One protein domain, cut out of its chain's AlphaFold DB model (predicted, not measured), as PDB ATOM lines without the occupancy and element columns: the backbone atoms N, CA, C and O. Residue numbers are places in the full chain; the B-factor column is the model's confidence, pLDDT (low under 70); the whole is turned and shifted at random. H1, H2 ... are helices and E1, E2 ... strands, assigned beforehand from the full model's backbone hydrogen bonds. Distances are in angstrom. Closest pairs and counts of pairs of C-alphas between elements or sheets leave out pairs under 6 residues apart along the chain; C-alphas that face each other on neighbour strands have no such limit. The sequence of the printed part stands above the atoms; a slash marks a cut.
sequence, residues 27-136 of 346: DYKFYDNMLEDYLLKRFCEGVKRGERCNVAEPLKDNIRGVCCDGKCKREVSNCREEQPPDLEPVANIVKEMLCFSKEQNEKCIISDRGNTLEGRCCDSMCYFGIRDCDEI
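AT A GLANCE: This is residues 27 to 136 of the 346 residues of an uncharacterized protein of Candidatus Altiarchaeales archaeon ex4484_2 (UniProt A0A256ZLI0). Two small lobes lie at the two ends of the longest axis, joined by helix H1, which reaches from one to the other, and by helix H2, which begins at the middle of H1 near Glu 36 and runs away from it at a wide angle. One lobe is the hairpin E1 and E2 among long loops; the other is a strongly twisted sheet of E3, E4 and E5 with H2 packed on it, and its tip, residues 111 to 116, sticks out. The printed part has 110 residues, in the order H1 E1 E2 H2 E3 E4 E5; both sheets, E1 - E2 and E3 - E4 - E5, are antiparallel. The class is mixed, helices and strands, with under half of the residues in named elements. The whole is compact, with a radius of gyration of the C-alphas of 14.9 A and spans of 44 by 32 by 26 A.

IN THESE COORDINATES: H1, residues 28 to 42, begins at C-alpha 28 (-31.790, -19.196, -43.630) and measures 20.8 A. E1 is residues 65 to 68 and E2 residues 71 to 74. H2, residues 90 to 98, measures 12.4 A. E3, residues 107 to 112, measures 16.6 A, and E4, residues 115 to 122, 22.4 A. E5, residues 125 to 128, ends at C-alpha 128 (-38.931, -18.626, -47.015).

HOW THE PARTS SIT: E3, E4 and E5 form a meander, each strand the antiparallel neighbour of the one before. N 110 and O 117 of the hairpin E3 and E4 are 2.9 A apart, as are N 120 and O 127 of the hairpin E4 and E5, within hydrogen-bond range. H2 is on this sheet; its closest C-alphas to E5 are those of Lys 95 and Cys 126, 4.5 A. H1 only grazes the sheet with residues 28 to 32. H1 and H2 touch, about perpendicular at 83 degrees, closest at the C-alphas of Glu 36 and Ala 91, 5.0 A. The closest C-alphas of H1 and E2 are those of Lys 41 and Lys 71, 4.5 A. In the hairpin E1 and E2, N 68 and O 71 are 2.8 A apart. E1 and E2 are apart from E3, E4 and E5. In H1 and H2 every O i to N i+4 pair is within hydrogen-bond range.

THE WHOLE: The two C-alphas farthest apart, those of Arg 80 and Asp 134, are 43.9 A apart. The printed part has no cut. The links H1 to E1, 22 residues, and E2 to H2, 15 residues, are long. Mean pLDDT of the printed part is 86.9; residues 27 to 28 and 112 to 115 are under 70.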
ATOM      1  N   ASP A  27     -30.771 -15.786 -40.941       64.56
ATOM      2  CA  ASP A  27     -30.063 -17.059 -40.961       64.56
ATOM      3  C   ASP A  27     -30.988 -18.114 -41.576       64.56
ATOM      4  O   ASP A  27     -31.734 -18.807 -40.883       64.56
ATOM      5  N   TYR A  28     -30.981 -18.217 -42.904       67.94
ATOM      6  CA  TYR A  28     -31.790 -19.196 -43.630       67.94
ATOM      7  C   TYR A  28     -31.502 -20.636 -43.172       67.94
ATOM      8  O   TYR A  28     -32.404 -21.472 -43.203       67.94
ATOM      9  N   LYS A  29     -30.303 -20.924 -42.632       70.31
ATOM     10  CA  LYS A  29     -29.984 -22.247 -42.064       70.31
ATOM     11  C   LYS A  29     -30.845 -22.561 -40.842       70.31
ATOM     12  O   LYS A  29     -31.166 -23.726 -40.608       70.31
ATOM     13  N   PHE A  30     -31.248 -21.554 -40.065       74.12
ATOM     14  CA  PHE A  30     -32.179 -21.744 -38.952       74.12
ATOM     15  C   PHE A  30     -33.544 -22.235 -39.449       74.12
ATOM     16  O   PHE A  30     -34.073 -23.215 -38.920       74.12
ATOM     17  N   TYR A  31     -34.083 -21.603 -40.494       70.31
ATOM     18  CA  TYR A  31     -35.358 -21.999 -41.093       70.31
ATOM     19  C   TYR A  31     -35.286 -23.384 -41.738       70.31
ATOM     20  O   TYR A  31     -36.223 -24.166 -41.589       70.31
ATOM     21  N   ASP A  32     -34.162 -23.722 -42.363       78.19
ATOM     22  CA  ASP A  32     -33.970 -25.014 -43.027       78.19
ATOM     23  C   ASP A  32     -33.915 -26.158 -42.025       78.19
ATOM     24  O   ASP A  32     -34.621 -27.152 -42.179       78.19
ATOM     25  N   ASN A  33     -33.164 -25.982 -40.937       80.44
ATOM     26  CA  ASN A  33     -33.120 -26.954 -39.848       80.44
ATOM     27  C   ASN A  33     -34.487 -27.114 -39.169       80.44
ATOM     28  O   ASN A  33     -34.873 -28.223 -38.797       80.44
ATOM     29  N   MET A  34     -35.229 -26.014 -39.005       78.69
ATOM     30  CA  MET A  34     -36.575 -26.048 -38.434       78.69
ATOM     31  C   MET A  34     -37.560 -26.783 -39.354       78.69
ATOM     32  O   MET A  34     -38.348 -27.598 -38.871       78.69
ATOM     33  N   LEU A  35     -37.505 -26.521 -40.663       78.50
ATOM     34  CA  LEU A  35     -38.340 -27.174 -41.670       78.50
ATOM     35  C   LEU A  35     -38.010 -28.668 -41.785       78.50
ATOM     36  O   LEU A  35     -38.929 -29.485 -41.760       78.50
ATOM     37  N   GLU A  36     -36.725 -29.032 -41.825       88.06
ATOM     38  CA  GLU A  36     -36.252 -30.424 -41.808       88.06
ATOM     39  C   GLU A  36     -36.829 -31.172 -40.601       88.06
ATOM     40  O   GLU A  36     -37.478 -32.210 -40.743       88.06
ATOM     41  N   ASP A  37     -36.647 -30.620 -39.398       85.50
ATOM     42  CA  ASP A  37     -37.117 -31.244 -38.162       85.50
ATOM     43  C   ASP A  37     -38.642 -31.402 -38.139       85.50
ATOM     44  O   ASP A  37     -39.162 -32.442 -37.716       85.50
ATOM     45  N   TYR A  38     -39.361 -30.384 -38.612       82.81
ATOM     46  CA  TYR A  38     -40.812 -30.407 -38.719       82.81
ATOM     47  C   TYR A  38     -41.290 -31.508 -39.681       82.81
ATOM     48  O   TYR A  38     -42.132 -32.325 -39.297       82.81
ATOM     49  N   LEU A  39     -40.723 -31.591 -40.889       84.94
ATOM     50  CA  LEU A  39     -41.101 -32.580 -41.903       84.94
ATOM     51  C   LEU A  39     -40.801 -34.010 -41.437       84.94
ATOM     52  O   LEU A  39     -41.677 -34.878 -41.486       84.94
ATOM     53  N   LEU A  40     -39.606 -34.252 -40.891       92.62
ATOM     54  CA  LEU A  40     -39.217 -35.575 -40.396       92.62
ATOM     55  C   LEU A  40     -40.092 -36.044 -39.227       92.62
ATOM     56  O   LEU A  40     -40.383 -37.238 -39.127       92.62
ATOM     57  N   LYS A  41     -40.538 -35.134 -38.350       91.25
ATOM     58  CA  LYS A  41     -41.536 -35.445 -37.309       91.25
ATOM     59  C   LYS A  41     -42.903 -35.736 -37.910       91.25
ATOM     60  O   LYS A  41     -43.584 -36.660 -37.468       91.25
ATOM     61  N   ARG A  42     -43.312 -34.956 -38.910       86.12
ATOM     62  CA  ARG A  42     -44.623 -35.087 -39.546       86.12
ATOM     63  C   ARG A  42     -44.798 -36.445 -40.214       86.12
ATOM     64  O   ARG A  42     -45.834 -37.072 -40.015       86.12
ATOM     65  N   PHE A  43     -43.770 -36.952 -40.893       92.88
ATOM     66  CA  PHE A  43     -43.787 -38.294 -41.492       92.88
ATOM     67  C   PHE A  43     -43.922 -39.434 -40.467       92.88
ATOM     68  O   PHE A  43     -44.172 -40.578 -40.833       92.88
ATOM     69  N   CYS A  44     -43.753 -39.141 -39.179       96.50
ATOM     70  CA  CYS A  44     -43.886 -40.086 -38.078       96.50
ATOM     71  C   CYS A  44     -45.194 -39.942 -37.290       96.50
ATOM     72  O   CYS A  44     -45.422 -40.697 -36.342       96.50
ATOM     73  N   GLU A  45     -46.047 -38.970 -37.611       91.56
ATOM     74  CA  GLU A  45     -47.259 -38.728 -36.831       91.56
ATOM     75  C   GLU A  45     -48.218 -39.925 -36.965       91.56
ATOM     76  O   GLU A  45     -48.653 -40.282 -38.056       91.56
ATOM     77  N   GLY A  46     -48.515 -40.586 -35.840       92.31
ATOM     78  CA  GLY A  46     -49.344 -41.798 -35.809       92.31
ATOM     79  C   GLY A  46     -48.623 -43.101 -36.192       92.31
ATOM     80  O   GLY A  46     -49.247 -44.159 -36.145       92.31
ATOM     81  N   VAL A  47     -47.327 -43.050 -36.510       95.44
ATOM     82  CA  VAL A  47     -46.502 -44.205 -36.906       95.44
ATOM     83  C   VAL A  47     -45.729 -44.738 -35.695       95.44
ATOM     84  O   VAL A  47     -45.196 -43.958 -34.898       95.44
ATOM     85  N   LYS A  48     -45.650 -46.064 -35.515       97.19
ATOM     86  CA  LYS A  48     -44.902 -46.644 -34.383       97.19
ATOM     87  C   LYS A  48     -43.402 -46.683 -34.665       97.19
ATOM     88  O   LYS A  48     -42.942 -46.688 -35.803       97.19
ATOM     89  N   ARG A  49     -42.610 -46.775 -33.593       97.44
ATOM     90  CA  ARG A  49     -41.155 -46.930 -33.697       97.44
ATOM     91  C   ARG A  49     -40.797 -48.182 -34.510       97.44
ATOM     92  O   ARG A  49     -41.241 -49.274 -34.170       97.44
ATOM     93  N   GLY A  50     -39.942 -48.017 -35.515       95.94
ATOM     94  CA  GLY A  50     -39.476 -49.080 -36.408       95.94
ATOM     95  C   GLY A  50     -40.387 -49.357 -37.606       95.94
ATOM     96  O   GLY A  50     -39.992 -50.122 -38.480       95.94
ATOM     97  N   GLU A  51     -41.568 -48.740 -37.682       97.75
ATOM     98  CA  GLU A  51     -42.411 -48.792 -38.881       97.75
ATOM     99  C   GLU A  51     -41.915 -47.796 -39.938       97.75
ATOM    100  O   GLU A  51     -41.182 -46.850 -39.631       97.75
ATOM    101  N   ARG A  52     -42.299 -48.016 -41.202       97.12
ATOM    102  CA  ARG A  52     -41.930 -47.124 -42.310       97.12
ATOM    103  C   ARG A  52     -42.532 -45.739 -42.111       97.12
ATOM    104  O   ARG A  52     -43.683 -45.621 -41.701       97.12
ATOM    105  N   CYS A  53     -41.764 -44.707 -42.443       96.69
ATOM    106  CA  CYS A  53     -42.259 -43.336 -42.413       96.69
ATOM    107  C   CYS A  53     -43.464 -43.169 -43.350       96.69
ATOM    108  O   CYS A  53     -43.465 -43.684 -44.470       96.69
ATOM    109  N   ASN A  54     -44.468 -42.422 -42.903       94.50
ATOM    110  CA  ASN A  54     -45.631 -42.051 -43.695       94.50
ATOM    111  C   ASN A  54     -45.309 -40.798 -44.523       94.50
ATOM    112  O   ASN A  54     -45.630 -39.674 -44.137       94.50
ATOM    113  N   VAL A  55     -44.589 -41.004 -45.623       89.00
ATOM    114  CA  VAL A  55     -44.220 -39.947 -46.571       89.00
ATOM    115  C   VAL A  55     -45.319 -39.826 -47.625       89.00
ATOM    116  O   VAL A  55     -45.704 -40.825 -48.233       89.00
ATOM    117  N   ALA A  56     -45.821 -38.608 -47.832       77.38
ATOM    118  CA  ALA A  56     -46.806 -38.325 -48.871       77.38
ATOM    119  C   ALA A  56     -46.191 -38.469 -50.275       77.38
ATOM    120  O   ALA A  56     -45.027 -38.123 -50.487       77.38
ATOM    121  N   GLU A  57     -46.978 -38.931 -51.249       71.81
ATOM    122  CA  GLU A  57     -46.632 -38.743 -52.665       71.81
ATOM    123  C   GLU A  57     -46.617 -37.228 -52.953       71.81
ATOM    124  O   GLU A  57     -47.513 -36.536 -52.458       71.81
ATOM    125  N   PRO A  58     -45.627 -36.660 -53.672       76.56
ATOM    126  CA  PRO A  58     -44.603 -37.283 -54.530       76.56
ATOM    127  C   PRO A  58     -43.232 -37.530 -53.863       76.56
ATOM    128  O   PRO A  58     -42.267 -37.910 -54.521       76.56
ATOM    129  N   LEU A  59     -43.091 -37.280 -52.560       78.31
ATOM    130  CA  LEU A  59     -41.790 -37.335 -51.875       78.31
ATOM    131  C   LEU A  59     -41.290 -38.760 -51.613       78.31
ATOM    132  O   LEU A  59     -40.130 -38.961 -51.260       78.31
ATOM    133  N   LYS A  60     -42.157 -39.755 -51.761       84.75
ATOM    134  CA  LYS A  60     -41.915 -41.143 -51.360       84.75
ATOM    135  C   LYS A  60     -40.846 -41.855 -52.193       84.75
ATOM    136  O   LYS A  60     -40.216 -42.797 -51.705       84.75
ATOM    137  N   ASP A  61     -40.615 -41.391 -53.417       80.38
ATOM    138  CA  ASP A  61     -39.535 -41.895 -54.268       80.38
ATOM    139  C   ASP A  61     -38.157 -41.418 -53.806       80.38
ATOM    140  O   ASP A  61     -37.191 -42.170 -53.914       80.38
ATOM    141  N   ASN A  62     -38.090 -40.226 -53.205       79.38
ATOM    142  CA  ASN A  62     -36.847 -39.604 -52.743       79.38
ATOM    143  C   ASN A  62     -36.605 -39.776 -51.237       79.38
ATOM    144  O   ASN A  62     -35.499 -39.551 -50.750       79.38
ATOM    145  N   ILE A  63     -37.638 -40.134 -50.472       85.62
ATOM    146  CA  ILE A  63     -37.575 -40.225 -49.016       85.62
ATOM    147  C   ILE A  63     -38.106 -41.582 -48.578       85.62
ATOM    148  O   ILE A  63     -39.314 -41.820 -48.502       85.62
ATOM    149  N   ARG A  64     -37.180 -42.469 -48.219       92.75
ATOM    150  CA  ARG A  64     -37.479 -43.764 -47.607       92.75
ATOM    151  C   ARG A  64     -36.828 -43.839 -46.242       92.75
ATOM    152  O   ARG A  64     -35.776 -43.253 -46.012       92.75
ATOM    153  N   GLY A  65     -37.461 -44.543 -45.312       95.44
ATOM    154  CA  GLY A  65     -36.943 -44.622 -43.956       95.44
ATOM    155  C   GLY A  65     -37.892 -45.267 -42.964       95.44
ATOM    156  O   GLY A  65     -38.992 -45.712 -43.315       95.44
ATOM    157  N   VAL A  66     -37.463 -45.274 -41.706       97.50
ATOM    158  CA  VAL A  66     -38.251 -45.767 -40.572       97.50
ATOM    159  C   VAL A  66     -38.363 -44.729 -39.465       97.50
ATOM    160  O   VAL A  66     -37.480 -43.893 -39.259       97.50
ATOM    161  N   CYS A  67     -39.467 -44.791 -38.728       98.06
ATOM    162  CA  CYS A  67     -39.724 -43.884 -37.630       98.06
ATOM    163  C   CYS A  67     -38.919 -44.274 -36.385       98.06
ATOM    164  O   CYS A  67     -39.122 -45.342 -35.803       98.06
ATOM    165  N   CYS A  68     -38.029 -43.395 -35.936       97.38
ATOM    166  CA  CYS A  68     -37.169 -43.603 -34.778       97.38
ATOM    167  C   CYS A  68     -37.258 -42.397 -33.851       97.38
ATOM    168  O   CYS A  68     -36.972 -41.272 -34.244       97.38
ATOM    169  N   ASP A  69     -37.700 -42.640 -32.617       96.00
ATOM    170  CA  ASP A  69     -37.820 -41.607 -31.582       96.00
ATOM    171  C   ASP A  69     -38.691 -40.409 -32.026       96.00
ATOM    172  O   ASP A  69     -38.440 -39.255 -31.684       96.00
ATOM    173  N   GLY A  70     -39.742 -40.703 -32.803       94.31
ATOM    174  CA  GLY A  70     -40.706 -39.718 -33.302       94.31
ATOM    175  C   GLY A  70     -40.241 -38.915 -34.519       94.31
ATOM    176  O   GLY A  70     -40.927 -37.966 -34.892       94.31
ATOM    177  N   LYS A  71     -39.106 -39.272 -35.134       96.69
ATOM    178  CA  LYS A  71     -38.610 -38.677 -36.383       96.69
ATOM    179  C   LYS A  71     -38.318 -39.746 -37.424       96.69
ATOM    180  O   LYS A  71     -37.866 -40.842 -37.093       96.69
ATOM    181  N   CYS A  72     -38.546 -39.422 -38.688       96.50
ATOM    182  CA  CYS A  72     -38.148 -40.289 -39.782       96.50
ATOM    183  C   CYS A  72     -36.619 -40.282 -39.922       96.50
ATOM    184  O   CYS A  72     -36.035 -39.237 -40.201       96.50
ATOM    185  N   LYS A  73     -35.961 -41.432 -39.732       96.56
ATOM    186  CA  LYS A  73     -34.565 -41.618 -40.155       96.56
ATOM    187  C   LYS A  73     -34.563 -42.122 -41.594       96.56
ATOM    188  O   LYS A  73     -35.224 -43.122 -41.876       96.56
ATOM    189  N   ARG A  74     -33.837 -41.440 -42.483       94.88
ATOM    190  CA  ARG A  74     -33.843 -41.723 -43.927       94.88
ATOM    191  C   ARG A  74     -32.777 -42.730 -44.336       94.88
ATOM    192  O   ARG A  74     -31.753 -42.830 -43.669       94.88
ATOM    193  N   GLU A  75     -33.045 -43.442 -45.427       94.31
ATOM    194  CA  GLU A  75     -32.173 -44.460 -46.032       94.31
ATOM    195  C   GLU A  75     -31.670 -45.512 -45.030       94.31
ATOM    196  O   GLU A  75     -30.557 -46.021 -45.127       94.31
ATOM    197  N   VAL A  76     -32.519 -45.848 -44.053       95.19
ATOM    198  CA  VAL A  76     -32.276 -46.904 -43.067       95.19
ATOM    199  C   VAL A  76     -33.471 -47.846 -42.980       95.19
ATOM    200  O   VAL A  76     -34.628 -47.449 -43.155       95.19
ATOM    201  N   SER A  77     -33.192 -49.110 -42.675       94.94
ATOM    202  CA  SER A  77     -34.192 -50.173 -42.549       94.94
ATOM    203  C   SER A  77     -34.691 -50.362 -41.113       94.94
ATOM    204  O   SER A  77     -35.767 -50.917 -40.891       94.94
ATOM    205  N   ASN A  78     -33.914 -49.916 -40.121       96.94
ATOM    206  CA  ASN A  78     -34.233 -50.036 -38.701       96.94
ATOM    207  C   ASN A  78     -33.545 -48.936 -37.871       96.94
ATOM    208  O   ASN A  78     -32.604 -48.285 -38.311       96.94
ATOM    209  N   CYS A  79     -33.984 -48.741 -36.624       96.62
ATOM    210  CA  CYS A  79     -33.500 -47.633 -35.791       96.62
ATOM    211  C   CYS A  79     -32.069 -47.762 -35.257       96.62
ATOM    212  O   CYS A  79     -31.576 -46.796 -34.664       96.62
ATOM    213  N   ARG A  80     -31.434 -48.932 -35.411       96.75
ATOM    214  CA  ARG A  80     -30.053 -49.169 -34.970       96.75
ATOM    215  C   ARG A  80     -29.036 -48.769 -36.030       96.75
ATOM    216  O   ARG A  80     -27.891 -48.529 -35.674       96.75
ATOM    217  N   GLU A  81     -29.449 -48.704 -37.291       95.69
ATOM    218  CA  GLU A  81     -28.596 -48.247 -38.379       95.69
ATOM    219  C   GLU A  81     -28.276 -46.755 -38.231       95.69
ATOM    220  O   GLU A  81     -29.104 -45.936 -37.790       95.69
ATOM    221  N   GLU A  82     -27.035 -46.421 -38.570       94.31
ATOM    222  CA  GLU A  82     -26.588 -45.044 -38.699       94.31
ATOM    223  C   GLU A  82     -27.040 -44.504 -40.050       94.31
ATOM    224  O   GLU A  82     -26.986 -45.189 -41.070       94.31
ATOM    225  N   GLN A  83     -27.533 -43.271 -40.029       91.12
ATOM    226  CA  GLN A  83     -27.961 -42.592 -41.237       91.12
ATOM    227  C   GLN A  83     -26.715 -42.172 -42.035       91.12
ATOM    228  O   GLN A  83     -25.771 -41.668 -41.419       91.12
ATOM    229  N   PRO A  84     -26.687 -42.358 -43.368       91.75
ATOM    230  CA  PRO A  84     -25.562 -41.916 -44.181       91.75
ATOM    231  C   PRO A  84     -25.289 -40.413 -43.977       91.75
ATOM    232  O   PRO A  84     -26.243 -39.630 -43.947       91.75
ATOM    233  N   PRO A  85     -24.016 -39.999 -43.825       86.88
ATOM    234  CA  PRO A  85     -23.668 -38.615 -43.492       86.88
ATOM    235  C   PRO A  85     -23.957 -37.629 -44.633       86.88
ATOM    236  O   PRO A  85     -24.201 -36.457 -44.367       86.88
ATOM    237  N   ASP A  86     -23.979 -38.109 -45.878       88.75
ATOM    238  CA  ASP A  86     -24.054 -37.281 -47.088       88.75
ATOM    239  C   ASP A  86     -25.472 -37.191 -47.676       88.75
ATOM    240  O   ASP A  86     -25.650 -36.982 -48.875       88.75
ATOM    241  N   LEU A  87     -26.509 -37.389 -46.856       88.00
ATOM    242  CA  LEU A  87     -27.883 -37.248 -47.331       88.00
ATOM    243  C   LEU A  87     -28.259 -35.778 -47.492       88.00
ATOM    244  O   LEU A  87     -28.198 -34.996 -46.544       88.00
ATOM    245  N   GLU A  88     -28.753 -35.441 -48.679       89.44
ATOM    246  CA  GLU A  88     -29.360 -34.144 -48.945       89.44
ATOM    247  C   GLU A  88     -30.513 -33.877 -47.962       89.44
ATOM    248  O   GLU A  88     -31.348 -34.762 -47.781       89.44
ATOM    249  N   PRO A  89     -30.610 -32.705 -47.312       90.62
ATOM    250  CA  PRO A  89     -31.731 -32.363 -46.432       90.62
ATOM    251  C   PRO A  89     -33.094 -32.495 -47.133       90.62
ATOM    252  O   PRO A  89     -33.269 -32.027 -48.254       90.62
ATOM    253  N   VAL A  90     -34.093 -33.077 -46.463       88.12
ATOM    254  CA  VAL A  90     -35.489 -33.096 -46.947       88.12
ATOM    255  C   VAL A  90     -36.004 -31.692 -47.253       88.12
ATOM    256  O   VAL A  90     -36.753 -31.508 -48.210       88.12
ATOM    257  N   ALA A  91     -35.611 -30.705 -46.452       84.19
ATOM    258  CA  ALA A  91     -35.960 -29.311 -46.647       84.19
ATOM    259  C   ALA A  91     -35.570 -28.831 -48.052       84.19
ATOM    260  O   ALA A  91     -36.377 -28.158 -48.684       84.19
ATOM    261  N   ASN A  92     -34.404 -29.230 -48.571       87.94
ATOM    262  CA  ASN A  92     -33.977 -28.870 -49.925       87.94
ATOM    263  C   ASN A  92     -34.867 -29.528 -50.980       87.94
ATOM    264  O   ASN A  92     -35.402 -28.828 -51.831       87.94
ATOM    265  N   ILE A  93     -35.142 -30.828 -50.842       85.44
ATOM    266  CA  ILE A  93     -36.037 -31.562 -51.752       85.44
ATOM    267  C   ILE A  93     -37.414 -30.879 -51.825       85.44
ATOM    268  O   ILE A  93     -37.964 -30.665 -52.904       85.44
ATOM    269  N   VAL A  94     -37.978 -30.496 -50.676       83.81
ATOM    270  CA  VAL A  94     -39.274 -29.799 -50.623       83.81
ATOM    271  C   VAL A  94     -39.187 -28.407 -51.244       83.81
ATOM    272  O   VAL A  94     -40.090 -28.014 -51.981       83.81
ATOM    273  N   LYS A  95     -38.115 -27.659 -50.983       89.06
ATOM    274  CA  LYS A  95     -37.903 -26.333 -51.574       89.06
ATOM    275  C   LYS A  95     -37.786 -26.378 -53.092       89.06
ATOM    276  O   LYS A  95     -38.369 -25.513 -53.741       89.06
ATOM    277  N   GLU A  96     -37.071 -27.359 -53.636       86.94
ATOM    278  CA  GLU A  96     -36.975 -27.583 -55.081       86.94
ATOM    279  C   GLU A  96     -38.351 -27.919 -55.660       86.94
ATOM    280  O   GLU A  96     -38.793 -27.297 -56.624       86.94
ATOM    281  N   MET A  97     -39.097 -28.829 -55.023       80.06
ATOM    282  CA  MET A  97     -40.443 -29.190 -55.481       80.06
ATOM    283  C   MET A  97     -41.414 -28.003 -55.498       80.06
ATOM    284  O   MET A  97     -42.231 -27.894 -56.408       80.06
ATOM    285  N   LEU A  98     -41.333 -27.097 -54.522       84.62
ATOM    286  CA  LEU A  98     -42.221 -25.928 -54.434       84.62
ATOM    287  C   LEU A  98     -41.979 -24.871 -55.513       84.62
ATOM    288  O   LEU A  98     -42.865 -24.042 -55.757       84.62
ATOM    289  N   CYS A  99     -40.790 -24.890 -56.108       89.94
ATOM    290  CA  CYS A  99     -40.363 -23.996 -57.178       89.94
ATOM    291  C   CYS A  99     -40.175 -24.714 -58.510       89.94
ATOM    292  O   CYS A  99     -39.707 -24.120 -59.480       89.94
ATOM    293  N   PHE A 100     -40.583 -25.978 -58.573       82.56
ATOM    294  CA  PHE A 100     -40.597 -26.733 -59.802       82.56
ATOM    295  C   PHE A 100     -41.538 -26.052 -60.805       82.56
ATOM    296  O   PHE A 100     -42.712 -25.832 -60.507       82.56
ATOM    297  N   SER A 101     -41.001 -25.699 -61.974       79.31
ATOM    298  CA  SER A 101     -41.692 -24.951 -63.037       79.31
ATOM    299  C   SER A 101     -42.106 -23.517 -62.695       79.31
ATOM    300  O   SER A 101     -42.915 -22.943 -63.420       79.31
ATOM    301  N   LYS A 102     -41.567 -22.931 -61.623       85.94
ATOM    302  CA  LYS A 102     -41.818 -21.531 -61.271       85.94
ATOM    303  C   LYS A 102     -40.711 -20.624 -61.779       85.94
ATOM    304  O   LYS A 102     -39.531 -20.974 -61.695       85.94
ATOM    305  N   GLU A 103     -41.089 -19.454 -62.284       89.19
ATOM    306  CA  GLU A 103     -40.126 -18.426 -62.672       89.19
ATOM    307  C   GLU A 103     -39.434 -17.807 -61.444       89.19
ATOM    308  O   GLU A 103     -39.856 -17.952 -60.289       89.19
ATOM    309  N   GLN A 104     -38.327 -17.107 -61.689       91.00
ATOM    310  CA  GLN A 104     -37.609 -16.391 -60.640       91.00
ATOM    311  C   GLN A 104     -38.526 -15.345 -59.988       91.00
ATOM    312  O   GLN A 104     -39.299 -14.675 -60.668       91.00
ATOM    313  N   ASN A 105     -38.432 -15.195 -58.666       90.75
ATOM    314  CA  ASN A 105     -39.281 -14.325 -57.847       90.75
ATOM    315  C   ASN A 105     -40.772 -14.710 -57.759       90.75
ATOM    316  O   ASN A 105     -41.549 -14.026 -57.073       90.75
ATOM    317  N   GLU A 106     -41.199 -15.832 -58.337       94.19
ATOM    318  CA  GLU A 106     -42.545 -16.345 -58.081       94.19
ATOM    319  C   GLU A 106     -42.730 -16.780 -56.624       94.19
ATOM    320  O   GLU A 106     -41.783 -17.129 -55.913       94.19
ATOM    321  N   LYS A 107     -43.981 -16.735 -56.151       91.94
ATOM    322  CA  LYS A 107     -44.316 -17.133 -54.780       91.94
ATOM    323  C   LYS A 107     -44.258 -18.650 -54.627       91.94
ATOM    324  O   LYS A 107     -44.881 -19.395 -55.386       91.94
ATOM    325  N   CYS A 108     -43.623 -19.108 -53.559       89.94
ATOM    326  CA  CYS A 108     -43.748 -20.473 -53.061       89.94
ATOM    327  C   CYS A 108     -44.356 -20.451 -51.657       89.94
ATOM    328  O   CYS A 108     -44.053 -19.570 -50.854       89.94
ATOM    329  N   ILE A 109     -45.281 -21.373 -51.386       85.38
ATOM    330  CA  ILE A 109     -46.110 -21.346 -50.178       85.38
ATOM    331  C   ILE A 109     -46.225 -22.762 -49.615       85.38
ATOM    332  O   ILE A 109     -46.510 -23.697 -50.363       85.38
ATOM    333  N   ILE A 110     -46.037 -22.912 -48.304       77.69
ATOM    334  CA  ILE A 110     -46.406 -24.116 -47.548       77.69
ATOM    335  C   ILE A 110     -47.507 -23.736 -46.563       77.69
ATOM    336  O   ILE A 110     -47.325 -22.822 -45.760       77.69
ATOM    337  N   SER A 111     -48.610 -24.481 -46.574       74.19
ATOM    338  CA  SER A 111     -49.707 -24.320 -45.619       74.19
ATOM    339  C   SER A 111     -49.875 -25.589 -44.781       74.19
ATOM    340  O   SER A 111     -50.030 -26.675 -45.332       74.19
ATOM    341  N   ASP A 112     -49.886 -25.469 -43.450       69.38
ATOM    342  CA  ASP A 112     -50.273 -26.554 -42.533       69.38
ATOM    343  C   ASP A 112     -51.161 -26.028 -41.402       69.38
ATOM    344  O   ASP A 112     -50.765 -25.155 -40.627       69.38
ATOM    345  N   ARG A 113     -52.368 -26.598 -41.280       68.12
ATOM    346  CA  ARG A 113     -53.316 -26.355 -40.170       68.12
ATOM    347  C   ARG A 113     -53.523 -24.862 -39.839       68.12
ATOM    348  O   ARG A 113     -53.657 -24.498 -38.673       68.12
ATOM    349  N   GLY A 114     -53.572 -24.010 -40.866       68.06
ATOM    350  CA  GLY A 114     -53.801 -22.566 -40.733       68.06
ATOM    351  C   GLY A 114     -52.543 -21.717 -40.523       68.06
ATOM    352  O   GLY A 114     -52.662 -20.503 -40.390       68.06
ATOM    353  N   ASN A 115     -51.356 -22.326 -40.511       61.38
ATOM    354  CA  ASN A 115     -50.090 -21.604 -40.612       61.38
ATOM    355  C   ASN A 115     -49.612 -21.636 -42.061       61.38
ATOM    356  O   ASN A 115     -49.548 -22.711 -42.658       61.38
ATOM    357  N   THR A 116     -49.240 -20.474 -42.588       74.50
ATOM    358  CA  THR A 116     -48.735 -20.323 -43.952       74.50
ATOM    359  C   THR A 116     -47.318 -19.764 -43.901       74.50
ATOM    360  O   THR A 116     -47.078 -18.719 -43.297       74.50
ATOM    361  N   LEU A 117     -46.378 -20.476 -44.513       75.12
ATOM    362  CA  LEU A 117     -45.018 -20.014 -44.767       75.12
ATOM    363  C   LEU A 117     -44.938 -19.577 -46.224       75.12
ATOM    364  O   LEU A 117     -45.102 -20.397 -47.126       75.12
ATOM    365  N   GLU A 118     -44.684 -18.291 -46.439       84.44
ATOM    366  CA  GLU A 118     -44.492 -17.719 -47.769       84.44
ATOM    367  C   GLU A 118     -43.002 -17.499 -48.056       84.44
ATOM    368  O   GLU A 118     -42.205 -17.177 -47.166       84.44
ATOM    369  N   GLY A 119     -42.635 -17.681 -49.317       90.62
ATOM    370  CA  GLY A 119     -41.285 -17.511 -49.822       90.62
ATOM    371  C   GLY A 119     -41.251 -17.146 -51.302       90.62
ATOM    372  O   GLY A 119     -42.293 -16.946 -51.940       90.62
ATOM    373  N   ARG A 120     -40.036 -17.080 -51.847       93.50
ATOM    374  CA  ARG A 120     -39.762 -16.807 -53.262       93.50
ATOM    375  C   ARG A 120     -38.911 -17.889 -53.901       93.50
ATOM    376  O   ARG A 120     -38.023 -18.443 -53.255       93.50
ATOM    377  N   CYS A 121     -39.185 -18.157 -55.172       94.12
ATOM    378  CA  CYS A 121     -38.403 -19.063 -55.996       94.12
ATOM    379  C   CYS A 121     -37.175 -18.362 -56.562       94.12
ATOM    380  O   CYS A 121     -37.296 -17.431 -57.357       94.12
ATOM    381  N   CYS A 122     -35.996 -18.823 -56.161       92.94
ATOM    382  CA  CYS A 122     -34.706 -18.288 -56.576       92.94
ATOM    383  C   CYS A 122     -33.790 -19.457 -56.917       92.94
ATOM    384  O   CYS A 122     -33.692 -20.388 -56.127       92.94
ATOM    385  N   ASP A 123     -33.159 -19.446 -58.093       89.94
ATOM    386  CA  ASP A 123     -32.323 -20.563 -58.560       89.94
ATOM    387  C   ASP A 123     -33.019 -21.940 -58.400       89.94
ATOM    388  O   ASP A 123     -32.432 -22.896 -57.901       89.94
ATOM    389  N   SER A 124     -34.306 -22.026 -58.776       88.00
ATOM    390  CA  SER A 124     -35.154 -23.233 -58.658       88.00
ATOM    391  C   SER A 124     -35.426 -23.732 -57.228       88.00
ATOM    392  O   SER A 124     -36.013 -24.797 -57.054       88.00
ATOM    393  N   MET A 125     -35.076 -22.956 -56.202       91.12
ATOM    394  CA  MET A 125     -35.294 -23.278 -54.792       91.12
ATOM    395  C   MET A 125     -36.225 -22.267 -54.127       91.12
ATOM    396  O   MET A 125     -36.138 -21.062 -54.355       91.12
ATOM    397  N   CYS A 126     -37.110 -22.753 -53.259       89.69
ATOM    398  CA  CYS A 126     -37.939 -21.891 -52.427       89.69
ATOM    399  C   CYS A 126     -37.157 -21.357 -51.220       89.69
ATOM    400  O   CYS A 126     -36.666 -22.124 -50.388       89.69
ATOM    401  N   TYR A 127     -37.101 -20.039 -51.071       89.75
ATOM    402  CA  TYR A 127     -36.536 -19.371 -49.902       89.75
ATOM    403  C   TYR A 127     -37.658 -18.702 -49.115       89.75
ATOM    404  O   TYR A 127     -38.345 -17.815 -49.618       89.75
ATOM    405  N   PHE A 128     -37.871 -19.147 -47.878       84.25
ATOM    406  CA  PHE A 128     -38.931 -18.626 -47.015       84.25
ATOM    407  C   PHE A 128     -38.498 -17.344 -46.305       84.25
ATOM    408  O   PHE A 128     -37.341 -17.204 -45.913       84.25
ATOM    409  N   GLY A 129     -39.447 -16.428 -46.104       79.44
ATOM    410  CA  GLY A 129     -39.210 -15.182 -45.370       79.44
ATOM    411  C   GLY A 129     -38.498 -14.080 -46.161       79.44
ATOM    412  O   GLY A 129     -38.226 -13.032 -45.582       79.44
ATOM    413  N   ILE A 130     -38.241 -14.284 -47.458       84.56
ATOM    414  CA  ILE A 130     -37.722 -13.245 -48.361       84.56
ATOM    415  C   ILE A 130     -38.826 -12.666 -49.237       84.56
ATOM    416  O   ILE A 130     -39.820 -13.333 -49.544       84.56
ATOM    417  N   ARG A 131     -38.642 -11.420 -49.670       83.56
ATOM    418  CA  ARG A 131     -39.561 -10.738 -50.593       83.56
ATOM    419  C   ARG A 131     -39.106 -10.800 -52.041       83.56
ATOM    420  O   ARG A 131     -39.984 -10.818 -52.904       83.56
ATOM    421  N   ASP A 132     -37.798 -10.861 -52.265       88.44
ATOM    422  CA  ASP A 132     -37.147 -10.897 -53.573       88.44
ATOM    423  C   ASP A 132     -35.848 -11.719 -53.494       88.44
ATOM    424  O   ASP A 132     -35.194 -11.736 -52.449       88.44
ATOM    425  N   CYS A 133     -35.464 -12.382 -54.581       88.19
ATOM    426  CA  CYS A 133     -34.202 -13.099 -54.738       88.19
ATOM    427  C   CYS A 133     -32.973 -12.209 -54.541       88.19
ATOM    428  O   CYS A 133     -31.937 -12.717 -54.116       88.19
ATOM    429  N   ASP A 134     -33.093 -10.899 -54.758       86.25
ATOM    430  CA  ASP A 134     -32.030  -9.934 -54.458       86.25
ATOM    431  C   ASP A 134     -31.717  -9.839 -52.947       86.25
ATOM    432  O   ASP A 134     -30.620  -9.434 -52.559       86.25
ATOM    433  N   GLU A 135     -32.647 -10.247 -52.069       82.44
ATOM    434  CA  GLU A 135     -32.415 -10.338 -50.617       82.44
ATOM    435  C   GLU A 135     -31.546 -11.559 -50.243       82.44
ATOM    436  O   GLU A 135     -30.992 -11.617 -49.137       82.44
ATOM    437  N   ILE A 136     -31.360 -12.514 -51.165       77.06
ATOM    438  CA  ILE A 136     -30.374 -13.596 -51.054       77.06
ATOM    439  C   ILE A 136     -29.014 -13.021 -51.453       77.06
ATOM    440  O   ILE A 136     -28.407 -13.385 -52.459       77.06
TER     441      ILE A 136